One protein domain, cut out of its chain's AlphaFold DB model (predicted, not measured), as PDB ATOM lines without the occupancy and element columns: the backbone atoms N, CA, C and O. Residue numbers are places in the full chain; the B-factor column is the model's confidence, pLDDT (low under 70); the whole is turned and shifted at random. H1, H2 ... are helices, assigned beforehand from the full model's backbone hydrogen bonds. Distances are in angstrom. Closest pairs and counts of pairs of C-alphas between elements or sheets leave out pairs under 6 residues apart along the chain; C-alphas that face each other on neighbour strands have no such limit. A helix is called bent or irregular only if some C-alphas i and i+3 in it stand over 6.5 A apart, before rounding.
ATOM      1  N   ASP A  14      -8.049  78.262  42.883       68.81
ATOM      2  CA  ASP A  14      -9.109  77.802  43.769       68.81
ATOM      3  C   ASP A  14     -10.482  77.784  43.086       68.81
ATOM      4  O   ASP A  14     -11.255  76.865  43.346       68.81
ATOM      5  N   GLN A  15     -10.759  78.703  42.151       72.44
ATOM      6  CA  GLN A  15     -11.963  78.635  41.313       72.44
ATOM      7  C   GLN A  15     -11.892  77.446  40.357       72.44
ATOM      8  O   GLN A  15     -12.838  76.671  40.287       72.44
ATOM      9  N   LEU A  16     -10.740  77.213  39.722       66.19
ATOM     10  CA  LEU A  16     -10.541  76.028  38.879       66.19
ATOM     11  C   LEU A  16     -10.677  74.724  39.674       66.19
ATOM     12  O   LEU A  16     -11.220  73.745  39.169       66.19
ATOM     13  N   ARG A  17     -10.205  74.696  40.927       65.56
ATOM     14  CA  ARG A  17     -10.364  73.531  41.807       65.56
ATOM     15  C   ARG A  17     -11.822  73.337  42.233       65.56
ATOM     16  O   ARG A  17     -12.272  72.197  42.285       65.56
ATOM     17  N   ALA A  18     -12.548  74.419  42.510       74.69
ATOM     18  CA  ALA A  18     -13.963  74.373  42.868       74.69
ATOM     19  C   ALA A  18     -14.846  73.940  41.685       74.69
ATOM     20  O   ALA A  18     -15.706  73.080  41.846       74.69
ATOM     21  N   GLU A  19     -14.593  74.461  40.485       73.25
ATOM     22  CA  GLU A  19     -15.298  74.070  39.260       73.25
ATOM     23  C   GLU A  19     -14.970  72.630  38.847       73.25
ATOM     24  O   GLU A  19     -15.864  71.884  38.454       73.25
ATOM     25  N   ALA A  20     -13.716  72.195  39.008       67.12
ATOM     26  CA  ALA A  20     -13.334  70.803  38.784       67.12
ATOM     27  C   ALA A  20     -13.996  69.849  39.789       67.12
ATOM     28  O   ALA A  20     -14.395  68.750  39.407       67.12
ATOM     29  N   ALA A  21     -14.139  70.262  41.052       70.44
ATOM     30  CA  ALA A  21     -14.852  69.486  42.063       70.44
ATOM     31  C   ALA A  21     -16.349  69.381  41.733       70.44
ATOM     32  O   ALA A  21     -16.885  68.278  41.696       70.44
ATOM     33  N   ALA A  22     -16.992  70.494  41.378       74.06
ATOM     34  CA  ALA A  22     -18.396  70.508  40.973       74.06
ATOM     35  C   ALA A  22     -18.647  69.699  39.685       74.06
ATOM     36  O   ALA A  22     -19.674  69.037  39.540       74.06
ATOM     37  N   PHE A  23     -17.706  69.712  38.738       68.94
ATOM     38  CA  PHE A  23     -17.781  68.874  37.544       68.94
ATOM     39  C   PHE A  23     -17.618  67.389  37.884       68.94
ATOM     40  O   PHE A  23     -18.377  66.563  37.382       68.94
ATOM     41  N   ALA A  24     -16.672  67.043  38.760       72.75
ATOM     42  CA  ALA A  24     -16.478  65.668  39.209       72.75
ATOM     43  C   ALA A  24     -17.715  65.120  39.937       72.75
ATOM     44  O   ALA A  24     -18.084  63.971  39.703       72.75
ATOM     45  N   GLU A  25     -18.383  65.939  40.750       73.88
ATOM     46  CA  GLU A  25     -19.641  65.572  41.412       73.88
ATOM     47  C   GLU A  25     -20.774  65.345  40.402       73.88
ATOM     48  O   GLU A  25     -21.435  64.311  40.453       73.88
ATOM     49  N   ASN A  26     -20.932  66.223  39.406       78.94
ATOM     50  CA  ASN A  26     -21.921  66.026  38.338       78.94
ATOM     51  C   ASN A  26     -21.627  64.784  37.479       78.94
ATOM     52  O   ASN A  26     -22.546  64.086  37.052       78.94
ATOM     53  N   VAL A  27     -20.351  64.483  37.222       72.50
ATOM     54  CA  VAL A  27     -19.939  63.267  36.505       72.50
ATOM     55  C   VAL A  27     -20.198  62.024  37.350       72.50
ATOM     56  O   VAL A  27     -20.639  61.018  36.801       72.50
ATOM     57  N   ALA A  28     -19.962  62.079  38.661       69.50
ATOM     58  CA  ALA A  28     -20.264  60.979  39.568       69.50
ATOM     59  C   ALA A  28     -21.775  60.708  39.629       69.50
ATOM     60  O   ALA A  28     -22.192  59.569  39.434       69.50
ATOM     61  N   GLU A  29     -22.601  61.747  39.767       73.25
ATOM     62  CA  GLU A  29     -24.063  61.613  39.798       73.25
ATOM     63  C   GLU A  29     -24.621  61.083  38.462       73.25
ATOM     64  O   GLU A  29     -25.498  60.215  38.429       73.25
ATOM     65  N   GLN A  30     -24.068  61.534  37.329       73.75
ATOM     66  CA  GLN A  30     -24.420  60.992  36.013       73.75
ATOM     67  C   GLN A  30     -23.919  59.560  35.807       73.75
ATOM     68  O   GLN A  30     -24.607  58.766  35.164       73.75
ATOM     69  N   ALA A  31     -22.751  59.216  36.346       65.62
ATOM     70  CA  ALA A  31     -22.212  57.864  36.290       65.62
ATOM     71  C   ALA A  31     -23.057  56.893  37.117       65.62
ATOM     72  O   ALA A  31     -23.281  55.775  36.663       65.62
ATOM     73  N   GLU A  32     -23.579  57.311  38.270       71.38
ATOM     74  CA  GLU A  32     -24.490  56.507  39.090       71.38
ATOM     75  C   GLU A  32     -25.819  56.261  38.366       71.38
ATOM     76  O   GLU A  32     -26.232  55.112  38.199       71.38
ATOM     77  N   ARG A  33     -26.428  57.307  37.796       76.00
ATOM     78  CA  ARG A  33     -27.664  57.184  36.998       76.00
ATOM     79  C   ARG A  33     -27.483  56.342  35.736       76.00
ATOM     80  O   ARG A  33     -28.365  55.571  35.353       76.00
ATOM     81  N   ALA A  34     -26.334  56.472  35.077       73.38
ATOM     82  CA  ALA A  34     -25.982  55.638  33.937       73.38
ATOM     83  C   ALA A  34     -25.709  54.191  34.371       73.38
ATOM     84  O   ALA A  34     -26.127  53.261  33.685       73.38
ATOM     85  N   ALA A  35     -25.059  53.981  35.517       71.69
ATOM     86  CA  ALA A  35     -24.794  52.654  36.055       71.69
ATOM     87  C   ALA A  35     -26.091  51.915  36.392       71.69
ATOM     88  O   ALA A  35     -26.199  50.736  36.065       71.69
ATOM     89  N   GLU A  36     -27.096  52.590  36.950       78.94
ATOM     90  CA  GLU A  36     -28.409  51.996  37.231       78.94
ATOM     91  C   GLU A  36     -29.112  51.485  35.963       78.94
ATOM     92  O   GLU A  36     -29.685  50.394  35.964       78.94
ATOM     93  N   TRP A  37     -29.017  52.221  34.852       78.44
ATOM     94  CA  TRP A  37     -29.618  51.819  33.576       78.44
ATOM     95  C   TRP A  37     -28.791  50.767  32.820       78.44
ATOM     96  O   TRP A  37     -29.337  49.844  32.203       78.44
ATOM     97  N   VAL A  38     -27.461  50.867  32.877       84.81
ATOM     98  CA  VAL A  38     -26.540  49.948  32.192       84.81
ATOM     99  C   VAL A  38     -26.414  48.618  32.940       84.81
ATOM    100  O   VAL A  38     -26.255  47.575  32.300       84.81
ATOM    101  N   ALA A  39     -26.544  48.609  34.269       83.62
ATOM    102  CA  ALA A  39     -26.453  47.410  35.101       83.62
ATOM    103  C   ALA A  39     -27.327  46.240  34.604       83.62
ATOM    104  O   ALA A  39     -26.769  45.162  34.371       83.62
ATOM    105  N   PRO A  40     -28.649  46.389  34.365       87.81
ATOM    106  CA  PRO A  40     -29.476  45.277  33.892       87.81
ATOM    107  C   PRO A  40     -29.068  44.788  32.496       87.81
ATOM    108  O   PRO A  40     -29.079  43.582  32.239       87.81
ATOM    109  N   HIS A  41     -28.647  45.692  31.612       84.00
ATOM    110  CA  HIS A  41     -28.239  45.359  30.247       84.00
ATOM    111  C   HIS A  41     -26.902  44.614  30.218       84.00
ATOM    112  O   HIS A  41     -26.769  43.613  29.514       84.00
ATOM    113  N   VAL A  42     -25.940  45.024  31.044       76.75
ATOM    114  CA  VAL A  42     -24.652  44.334  31.189       76.75
ATOM    115  C   VAL A  42     -24.831  42.976  31.858       76.75
ATOM    116  O   VAL A  42     -24.216  42.002  31.431       76.75
ATOM    117  N   VAL A  43     -25.693  42.867  32.872       84.25
ATOM    118  CA  VAL A  43     -25.998  41.576  33.508       84.25
ATOM    119  C   VAL A  43     -26.673  40.625  32.517       84.25
ATOM    120  O   VAL A  43     -26.329  39.443  32.490       84.25
ATOM    121  N   LYS A  44     -27.586  41.119  31.673       85.62
ATOM    122  CA  LYS A  44     -28.232  40.320  30.622       85.62
ATOM    123  C   LYS A  44     -27.228  39.873  29.558       85.62
ATOM    124  O   LYS A  44     -27.102  38.677  29.320       85.62
ATOM    125  N   ALA A  45     -26.422  40.799  29.041       84.56
ATOM    126  CA  ALA A  45     -25.369  40.498  28.077       84.56
ATOM    127  C   ALA A  45     -24.347  39.490  28.626       84.56
ATOM    128  O   ALA A  45     -23.926  38.586  27.912       84.56
ATOM    129  N   ARG A  46     -23.985  39.584  29.912       74.81
ATOM    130  CA  ARG A  46     -23.114  38.599  30.572       74.81
ATOM    131  C   ARG A  46     -23.764  37.228  30.693       74.81
ATOM    132  O   ARG A  46     -23.059  36.240  30.545       74.81
ATOM    133  N   LYS A  47     -25.067  37.143  30.966       84.31
ATOM    134  CA  LYS A  47     -25.789  35.862  31.031       84.31
ATOM    135  C   LYS A  47     -25.894  35.207  29.657       84.31
ATOM    136  O   LYS A  47     -25.633  34.013  29.543       84.31
ATOM    137  N   ASP A  48     -26.213  35.986  28.630       81.56
ATOM    138  CA  ASP A  48     -26.310  35.495  27.255       81.56
ATOM    139  C   ASP A  48     -24.932  35.070  26.738       81.56
ATOM    140  O   ASP A  48     -24.773  33.968  26.211       81.56
ATOM    141  N   LEU A  49     -23.901  35.875  27.014       71.81
ATOM    142  CA  LEU A  49     -22.519  35.520  26.723       71.81
ATOM    143  C   LEU A  49     -22.070  34.295  27.518       71.81
ATOM    144  O   LEU A  49     -21.424  33.440  26.941       71.81
ATOM    145  N   ALA A  50     -22.417  34.164  28.799       81.38
ATOM    146  CA  ALA A  50     -22.075  32.989  29.598       81.38
ATOM    147  C   ALA A  50     -22.777  31.723  29.090       81.38
ATOM    148  O   ALA A  50     -22.187  30.651  29.137       81.38
ATOM    149  N   ARG A  51     -24.004  31.828  28.568       76.50
ATOM    150  CA  ARG A  51     -24.740  30.698  27.981       76.50
ATOM    151  C   ARG A  51     -24.125  30.244  26.658       76.50
ATOM    152  O   ARG A  51     -23.961  29.047  26.438       76.50
ATOM    153  N   VAL A  52     -23.761  31.196  25.801       77.44
ATOM    154  CA  VAL A  52     -23.069  30.924  24.533       77.44
ATOM    155  C   VAL A  52     -21.643  30.434  24.793       77.44
ATOM    156  O   VAL A  52     -21.203  29.458  24.190       77.44
ATOM    157  N   ALA A  53     -20.946  31.057  25.742       67.44
ATOM    158  CA  ALA A  53     -19.612  30.668  26.163       67.44
ATOM    159  C   ALA A  53     -19.627  29.278  26.784       67.44
ATOM    160  O   ALA A  53     -18.797  28.491  26.385       67.44
ATOM    161  N   ALA A  54     -20.578  28.916  27.650       71.25
ATOM    162  CA  ALA A  54     -20.667  27.562  28.204       71.25
ATOM    163  C   ALA A  54     -20.811  26.495  27.101       71.25
ATOM    164  O   ALA A  54     -20.085  25.506  27.115       71.25
ATOM    165  N   GLY A  55     -21.664  26.730  26.094       70.88
ATOM    166  CA  GLY A  55     -21.841  25.800  24.968       70.88
ATOM    167  C   GLY A  55     -20.662  25.747  23.982       70.88
ATOM    168  O   GLY A  55     -20.453  24.734  23.310       70.88
ATOM    169  N   ALA A  56     -19.880  26.824  23.888       64.56
ATOM    170  CA  ALA A  56     -18.646  26.867  23.104       64.56
ATOM    171  C   ALA A  56     -17.431  26.362  23.902       64.56
ATOM    172  O   ALA A  56     -16.494  25.817  23.326       64.56
ATOM    173  N   GLN A  57     -17.447  26.508  25.225       59.50
ATOM    174  CA  GLN A  57     -16.343  26.212  26.126       59.50
ATOM    175  C   GLN A  57     -16.117  24.711  26.253       59.50
ATOM    176  O   GLN A  57     -14.962  24.331  26.283       59.50
ATOM    177  N   GLU A  58     -17.144  23.856  26.198       66.44
ATOM    178  CA  GLU A  58     -16.951  22.390  26.155       66.44
ATOM    179  C   GLU A  58     -16.160  21.934  24.916       66.44
ATOM    180  O   GLU A  58     -15.367  21.000  24.972       66.44
ATOM    181  N   ARG A  59     -16.324  22.630  23.783       66.06
ATOM    182  CA  ARG A  59     -15.591  22.333  22.539       66.06
ATOM    183  C   ARG A  59     -14.223  23.007  22.484       66.06
ATOM    184  O   ARG A  59     -13.322  22.533  21.798       66.06
ATOM    185  N   LEU A  60     -14.078  24.125  23.191       67.06
ATOM    186  CA  LEU A  60     -12.856  24.919  23.246       67.06
ATOM    187  C   LEU A  60     -12.001  24.600  24.474       67.06
ATOM    188  O   LEU A  60     -10.896  25.117  24.557       67.06
ATOM    189  N   GLU A  61     -12.457  23.758  25.400       70.25
ATOM    190  CA  GLU A  61     -11.750  23.401  26.630       70.25
ATOM    191  C   GLU A  61     -10.324  22.888  26.371       70.25
ATOM    192  O   GLU A  61      -9.397  23.437  26.974       70.25
ATOM    193  N   PRO A  62     -10.077  21.941  25.438       75.50
ATOM    194  CA  PRO A  62      -8.710  21.505  25.153       75.50
ATOM    195  C   PRO A  62      -7.858  22.610  24.505       75.50
ATOM    196  O   PRO A  62      -6.699  22.790  24.866       75.50
ATOM    197  N   ALA A  63      -8.432  23.428  23.616       72.88
ATOM    198  CA  ALA A  63      -7.705  24.515  22.951       72.88
ATOM    199  C   ALA A  63      -7.413  25.703  23.893       72.88
ATOM    200  O   ALA A  63      -6.361  26.341  23.814       72.88
ATOM    201  N   TYR A  64      -8.340  26.001  24.802       74.50
ATOM    202  CA  TYR A  64      -8.235  27.066  25.792       74.50
ATOM    203  C   TYR A  64      -7.257  26.693  26.900       74.50
ATOM    204  O   TYR A  64      -6.443  27.528  27.291       74.50
ATOM    205  N   THR A  65      -7.298  25.453  27.393       79.94
ATOM    206  CA  THR A  65      -6.334  24.976  28.391       79.94
ATOM    207  C   THR A  65      -4.925  24.943  27.811       79.94
ATOM    208  O   THR A  65      -4.023  25.484  28.439       79.94
ATOM    209  N   GLU A  66      -4.730  24.455  26.581       79.06
ATOM    210  CA  GLU A  66      -3.426  24.480  25.904       79.06
ATOM    211  C   GLU A  66      -2.900  25.913  25.705       79.06
ATOM    212  O   GLU A  66      -1.729  26.200  25.969       79.06
ATOM    213  N   ALA A  67      -3.761  26.847  25.292       77.50
ATOM    214  CA  ALA A  67      -3.393  28.255  25.158       77.50
ATOM    215  C   ALA A  67      -3.078  28.904  26.514       77.50
ATOM    216  O   ALA A  67      -2.090  29.628  26.633       77.50
ATOM    217  N   ARG A  68      -3.882  28.629  27.547       81.94
ATOM    218  CA  ARG A  68      -3.672  29.136  28.908       81.94
ATOM    219  C   ARG A  68      -2.362  28.619  29.488       81.94
ATOM    220  O   ARG A  68      -1.596  29.419  30.016       81.94
ATOM    221  N   THR A  69      -2.092  27.326  29.355       83.62
ATOM    222  CA  THR A  69      -0.844  26.699  29.799       83.62
ATOM    223  C   THR A  69       0.345  27.326  29.080       83.62
ATOM    224  O   THR A  69       1.257  27.800  29.745       83.62
ATOM    225  N   ARG A  70       0.284  27.507  27.753       80.88
ATOM    226  CA  ARG A  70       1.339  28.212  26.998       80.88
ATOM    227  C   ARG A  70       1.546  29.650  27.460       80.88
ATOM    228  O   ARG A  70       2.677  30.087  27.628       80.88
ATOM    229  N   VAL A  71       0.476  30.406  27.689       80.94
ATOM    230  CA  VAL A  71       0.578  31.790  28.183       80.94
ATOM    231  C   VAL A  71       1.239  31.841  29.559       80.94
ATOM    232  O   VAL A  71       2.093  32.695  29.799       80.94
ATOM    233  N   VAL A  72       0.873  30.926  30.448       88.25
ATOM    234  CA  VAL A  72       1.403  30.878  31.814       88.25
ATOM    235  C   VAL A  72       2.846  30.375  31.847       88.25
ATOM    236  O   VAL A  72       3.663  30.954  32.559       88.25
ATOM    237  N   GLU A  73       3.177  29.347  31.072       83.31
ATOM    238  CA  GLU A  73       4.491  28.697  31.094       83.31
ATOM    239  C   GLU A  73       5.529  29.417  30.228       83.31
ATOM    240  O   GLU A  73       6.670  29.580  30.656       83.31
ATOM    241  N   ASP A  74       5.147  29.909  29.045       79.44
ATOM    242  CA  ASP A  74       6.100  30.506  28.103       79.44
ATOM    243  C   ASP A  74       6.121  32.032  28.181       79.44
ATOM    244  O   ASP A  74       7.189  32.654  28.147       79.44
ATOM    245  N   TYR A  75       4.943  32.658  28.260       73.81
ATOM    246  CA  TYR A  75       4.820  34.106  28.075       73.81
ATOM    247  C   TYR A  75       4.910  34.886  29.385       73.81
ATOM    248  O   TYR A  75       5.570  35.923  29.411       73.81
ATOM    249  N   LEU A  76       4.319  34.400  30.479       80.31
ATOM    250  CA  LEU A  76       4.385  35.053  31.791       80.31
ATOM    251  C   LEU A  76       5.822  35.182  32.325       80.31
ATOM    252  O   LEU A  76       6.233  36.307  32.620       80.31
ATOM    253  N   PRO A  77       6.630  34.107  32.409       80.31
ATOM    254  CA  PRO A  77       8.004  34.227  32.890       80.31
ATOM    255  C   PRO A  77       8.883  35.020  31.919       80.31
ATOM    256  O   PRO A  77       9.815  35.696  32.347       80.31
ATOM    257  N   ARG A  78       8.583  35.012  30.616       71.88
ATOM    258  CA  ARG A  78       9.293  35.844  29.631       71.88
ATOM    259  C   ARG A  78       8.957  37.326  29.782       71.88
ATOM    260  O   ARG A  78       9.864  38.154  29.770       71.88
ATOM    261  N   ALA A  79       7.688  37.656  29.999       72.62
ATOM    262  CA  ALA A  79       7.246  39.012  30.299       72.62
ATOM    263  C   ALA A  79       7.837  39.509  31.624       72.62
ATOM    264  O   ALA A  79       8.292  40.646  31.696       72.62
ATOM    265  N   GLN A  80       7.910  38.649  32.643       76.12
ATOM    266  CA  GLN A  80       8.560  38.970  33.915       76.12
ATOM    267  C   GLN A  80      10.065  39.209  33.746       76.12
ATOM    268  O   GLN A  80      10.568  40.184  34.293       76.12
ATOM    269  N   ARG A  81      10.772  38.404  32.940       72.19
ATOM    270  CA  ARG A  81      12.196  38.629  32.620       72.19
ATOM    271  C   ARG A  81      12.422  39.923  31.835       72.19
ATOM    272  O   ARG A  81      13.358  40.662  32.134       72.19
ATOM    273  N   ALA A  82      11.556  40.228  30.869       69.25
ATOM    274  CA  ALA A  82      11.611  41.478  30.113       69.25
ATOM    275  C   ALA A  82      11.315  42.693  31.007       69.25
ATOM    276  O   ALA A  82      12.011  43.703  30.925       69.25
ATOM    277  N   ALA A  83      10.342  42.577  31.913       65.50
ATOM    278  CA  ALA A  83      10.018  43.609  32.891       65.50
ATOM    279  C   ALA A  83      11.150  43.807  33.907       65.50
ATOM    280  O   ALA A  83      11.516  44.945  34.180       65.50
ATOM    281  N   SER A  84      11.762  42.734  34.419       69.56
ATOM    282  CA  SER A  84      12.894  42.839  35.344       69.56
ATOM    283  C   SER A  84      14.145  43.401  34.666       69.56
ATOM    284  O   SER A  84      14.876  44.170  35.282       69.56
ATOM    285  N   ALA A  85      14.379  43.084  33.388       65.19
ATOM    286  CA  ALA A  85      15.467  43.670  32.602       65.19
ATOM    287  C   ALA A  85      15.224  45.162  32.316       65.19
ATOM    288  O   ALA A  85      16.137  45.979  32.439       65.19
ATOM    289  N   ALA A  86      13.979  45.537  32.015       59.44
ATOM    290  CA  ALA A  86      13.573  46.929  31.869       59.44
ATOM    291  C   ALA A  86      13.698  47.704  33.191       59.44
ATOM    292  O   ALA A  86      14.167  48.838  33.199       59.44
ATOM    293  N   GLN A  87      13.344  47.080  34.316       63.06
ATOM    294  CA  GLN A  87      13.519  47.648  35.653       63.06
ATOM    295  C   GLN A  87      15.002  47.803  36.005       63.06
ATOM    296  O   GLN A  87      15.393  48.865  36.473       63.06
ATOM    297  N   ALA A  88      15.848  46.813  35.712       65.00
ATOM    298  CA  ALA A  88      17.295  46.918  35.905       65.00
ATOM    299  C   ALA A  88      17.910  48.058  35.067       65.00
ATOM    300  O   ALA A  88      18.740  48.813  35.569       65.00
ATOM    301  N   ALA A  89      17.443  48.248  33.829       57.41
ATOM    302  CA  ALA A  89      17.844  49.368  32.973       57.41
ATOM    303  C   ALA A  89      17.296  50.725  33.462       57.41
ATOM    304  O   ALA A  89      17.967  51.750  33.327       57.41
ATOM    305  N   ALA A  90      16.111  50.747  34.075       57.44
ATOM    306  CA  ALA A  90      15.523  51.942  34.680       57.44
ATOM    307  C   ALA A  90      16.195  52.350  36.008       57.44
ATOM    308  O   ALA A  90      16.078  53.507  36.417       57.44
ATOM    309  N   GLN A  91      16.904  51.435  36.674       67.12
ATOM    310  CA  GLN A  91      17.697  51.726  37.874       67.12
ATOM    311  C   GLN A  91      19.119  52.227  37.552       67.12
ATOM    312  O   GLN A  91      19.840  52.649  38.455       67.12
ATOM    313  N   ALA A  92      19.537  52.222  36.279       66.12
ATOM    314  CA  ALA A  92      20.827  52.767  35.858       66.12
ATOM    315  C   ALA A  92      20.849  54.312  35.956       66.12
ATOM    316  O   ALA A  92      19.847  54.960  35.644       66.12
ATOM    317  N   PRO A  93      21.968  54.939  36.362       50.31
ATOM    318  CA  PRO A  93      22.031  56.390  36.549       50.31
ATOM    319  C   PRO A  93      21.831  57.158  35.224       50.31
ATOM    320  O   PRO A  93      22.500  56.877  34.232       50.31
ATOM    321  N   GLY A  94      20.910  58.138  35.209       62.19
ATOM    322  CA  GLY A  94      20.602  58.983  34.042       62.19
ATOM    323  C   GLY A  94      19.284  59.777  34.144       62.19
ATOM    324  O   GLY A  94      18.509  59.617  35.098       62.19
ATOM    325  N   THR A  95      19.009  60.635  33.154       65.31
ATOM    326  CA  THR A  95      17.748  61.399  33.039       65.31
ATOM    327  C   THR A  95      16.553  60.454  32.838       65.31
ATOM    328  O   THR A  95      16.692  59.347  32.317       65.31
ATOM    329  N   VAL A  96      15.362  60.845  33.306       62.34
ATOM    330  CA  VAL A  96      14.171  59.964  33.330       62.34
ATOM    331  C   VAL A  96      13.765  59.515  31.919       62.34
ATOM    332  O   VAL A  96      13.309  58.390  31.732       62.34
ATOM    333  N   THR A  97      13.995  60.362  30.914       65.69
ATOM    334  CA  THR A  97      13.726  60.075  29.501       65.69
ATOM    335  C   THR A  97      14.689  59.038  28.923       65.69
ATOM    336  O   THR A  97      14.237  58.097  28.278       65.69
ATOM    337  N   GLU A  98      15.992  59.131  29.205       69.06
ATOM    338  CA  GLU A  98      16.979  58.133  28.764       69.06
ATOM    339  C   GLU A  98      16.792  56.781  29.459       69.06
ATOM    340  O   GLU A  98      16.953  55.733  28.837       69.06
ATOM    341  N   ARG A  99      16.403  56.787  30.739       59.25
ATOM    342  CA  ARG A  99      16.041  55.560  31.462       59.25
ATOM    343  C   ARG A  99      14.803  54.897  30.873       59.25
ATOM    344  O   ARG A  99      14.800  53.684  30.696       59.25
ATOM    345  N   ALA A 100      13.780  55.677  30.532       61.12
ATOM    346  CA  ALA A 100      12.574  55.165  29.891       61.12
ATOM    347  C   ALA A 100      12.869  54.594  28.494       61.12
ATOM    348  O   ALA A 100      12.363  53.528  28.152       61.12
ATOM    349  N   GLN A 101      13.725  55.258  27.711       66.31
ATOM    350  CA  GLN A 101      14.134  54.782  26.387       66.31
ATOM    351  C   GLN A 101      14.964  53.497  26.473       66.31
ATOM    352  O   GLN A 101      14.644  52.532  25.785       66.31
ATOM    353  N   ARG A 102      15.941  53.412  27.386       61.59
ATOM    354  CA  ARG A 102      16.736  52.185  27.580       61.59
ATOM    355  C   ARG A 102      15.930  51.044  28.194       61.59
ATOM    356  O   ARG A 102      16.134  49.898  27.818       61.59
ATOM    357  N   ALA A 103      14.988  51.331  29.091       60.41
ATOM    358  CA  ALA A 103      14.057  50.330  29.604       60.41
ATOM    359  C   ALA A 103      13.123  49.813  28.501       60.41
ATOM    360  O   ALA A 103      12.870  48.614  28.430       60.41
ATOM    361  N   ALA A 104      12.660  50.688  27.603       60.25
ATOM    362  CA  ALA A 104      11.850  50.305  26.451       60.25
ATOM    363  C   ALA A 104      12.653  49.505  25.411       60.25
ATOM    364  O   ALA A 104      12.132  48.542  24.853       60.25
ATOM    365  N   GLU A 105      13.914  49.853  25.166       58.97
ATOM    366  CA  GLU A 105      14.807  49.111  24.270       58.97
ATOM    367  C   GLU A 105      15.231  47.768  24.865       58.97
ATOM    368  O   GLU A 105      15.189  46.766  24.160       58.97
ATOM    369  N   ALA A 106      15.539  47.702  26.161       58.59
ATOM    370  CA  ALA A 106      15.824  46.452  26.864       58.59
ATOM    371  C   ALA A 106      14.587  45.545  26.929       58.59
ATOM    372  O   ALA A 106      14.702  44.344  26.701       58.59
ATOM    373  N   ALA A 107      13.395  46.109  27.157       57.41
ATOM    374  CA  ALA A 107      12.134  45.375  27.077       57.41
ATOM    375  C   ALA A 107      11.878  44.855  25.661       57.41
ATOM    376  O   ALA A 107      11.454  43.716  25.501       57.41
ATOM    377  N   ARG A 108      12.154  45.662  24.630       56.19
ATOM    378  CA  ARG A 108      12.025  45.247  23.228       56.19
ATOM    379  C   ARG A 108      13.033  44.166  22.877       56.19
ATOM    380  O   ARG A 108      12.628  43.168  22.311       56.19
ATOM    381  N   LEU A 109      14.299  44.303  23.251       58.38
ATOM    382  CA  LEU A 109      15.337  43.304  22.989       58.38
ATOM    383  C   LEU A 109      15.067  41.989  23.736       58.38
ATOM    384  O   LEU A 109      15.175  40.924  23.138       58.38
ATOM    385  N   ALA A 110      14.618  42.053  24.992       56.59
ATOM    386  CA  ALA A 110      14.196  40.878  25.760       56.59
ATOM    387  C   ALA A 110      12.876  40.266  25.247       56.59
ATOM    388  O   ALA A 110      12.655  39.065  25.377       56.59
ATOM    389  N   ALA A 111      12.003  41.070  24.634       53.44
ATOM    390  CA  ALA A 111      10.803  40.595  23.945       53.44
ATOM    391  C   ALA A 111      11.080  40.098  22.510       53.44
ATOM    392  O   ALA A 111      10.220  39.440  21.924       53.44
ATOM    393  N   VAL A 112      12.259  40.392  21.942       55.19
ATOM    394  CA  VAL A 112      12.673  40.059  20.562       55.19
ATOM    395  C   VAL A 112      13.329  38.677  20.445       55.19
ATOM    396  O   VAL A 112      13.627  38.235  19.337       55.19
ATOM    397  N   GLU A 113      13.364  37.873  21.513       52.72
ATOM    398  CA  GLU A 113      13.262  36.410  21.353       52.72
ATOM    399  C   GLU A 113      11.846  36.045  20.869       52.72
ATOM    400  O   GLU A 113      11.019  35.441  21.562       52.72
ATOM    401  N   ALA A 114      11.543  36.500  19.658       47.75
ATOM    402  CA  ALA A 114      10.276  36.340  18.995       47.75
ATOM    403  C   ALA A 114      10.237  34.947  18.349       47.75
ATOM    404  O   ALA A 114      11.182  34.555  17.657       47.75
TER     405      ALA A 114
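This is residues 14 to 114 of the 209 residues of an uncharacterized protein of Actinomyces urogenitalis (UniProt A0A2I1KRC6). One very long helix, H1, curves into an open horseshoe, and the short helix H2 folds back on its last part. The printed part has 101 residues with two named helices, H1 then H2: all helix. It is extended, radius of gyration of the C-alphas 23.1 A, and spans 59 by 48 by 14 A.

H1, residues 14 to 90, assigned as one helix by its hydrogen bonds, is bent: C-alphas 59 and 62 are 7.4 A apart. Its arms are H1a, residues 14 to 59, and H1b, residues 62 to 90. H1a is irregular: C-alphas 37 and 40 are 6.6 A apart. With residues 78 to 90 alone, H1b touches H2, residues 96 to 111; the closest C-alphas, of Ala 86 and Ala 103, are 4.1 A apart. This hairpin runs opposite ways at 36 degrees, only just a steep tilt. Every O i to N i+4 pair is within hydrogen-bond range in H2, 39 of 42 in H1a, 22 of 25 in H1b.

H1a runs 59.7 A from C-alpha 14 at (-9.109, 77.802, 43.769), H1b 40.1 A, H2 21.8 A to C-alpha 111 at (10.803, 40.595, 23.945).

The printed part has no cut. Residues 14 to 74 stand free. The link H1 to H2 is tight. Forty-six residues have pLDDT under 70, among them 82 to 114.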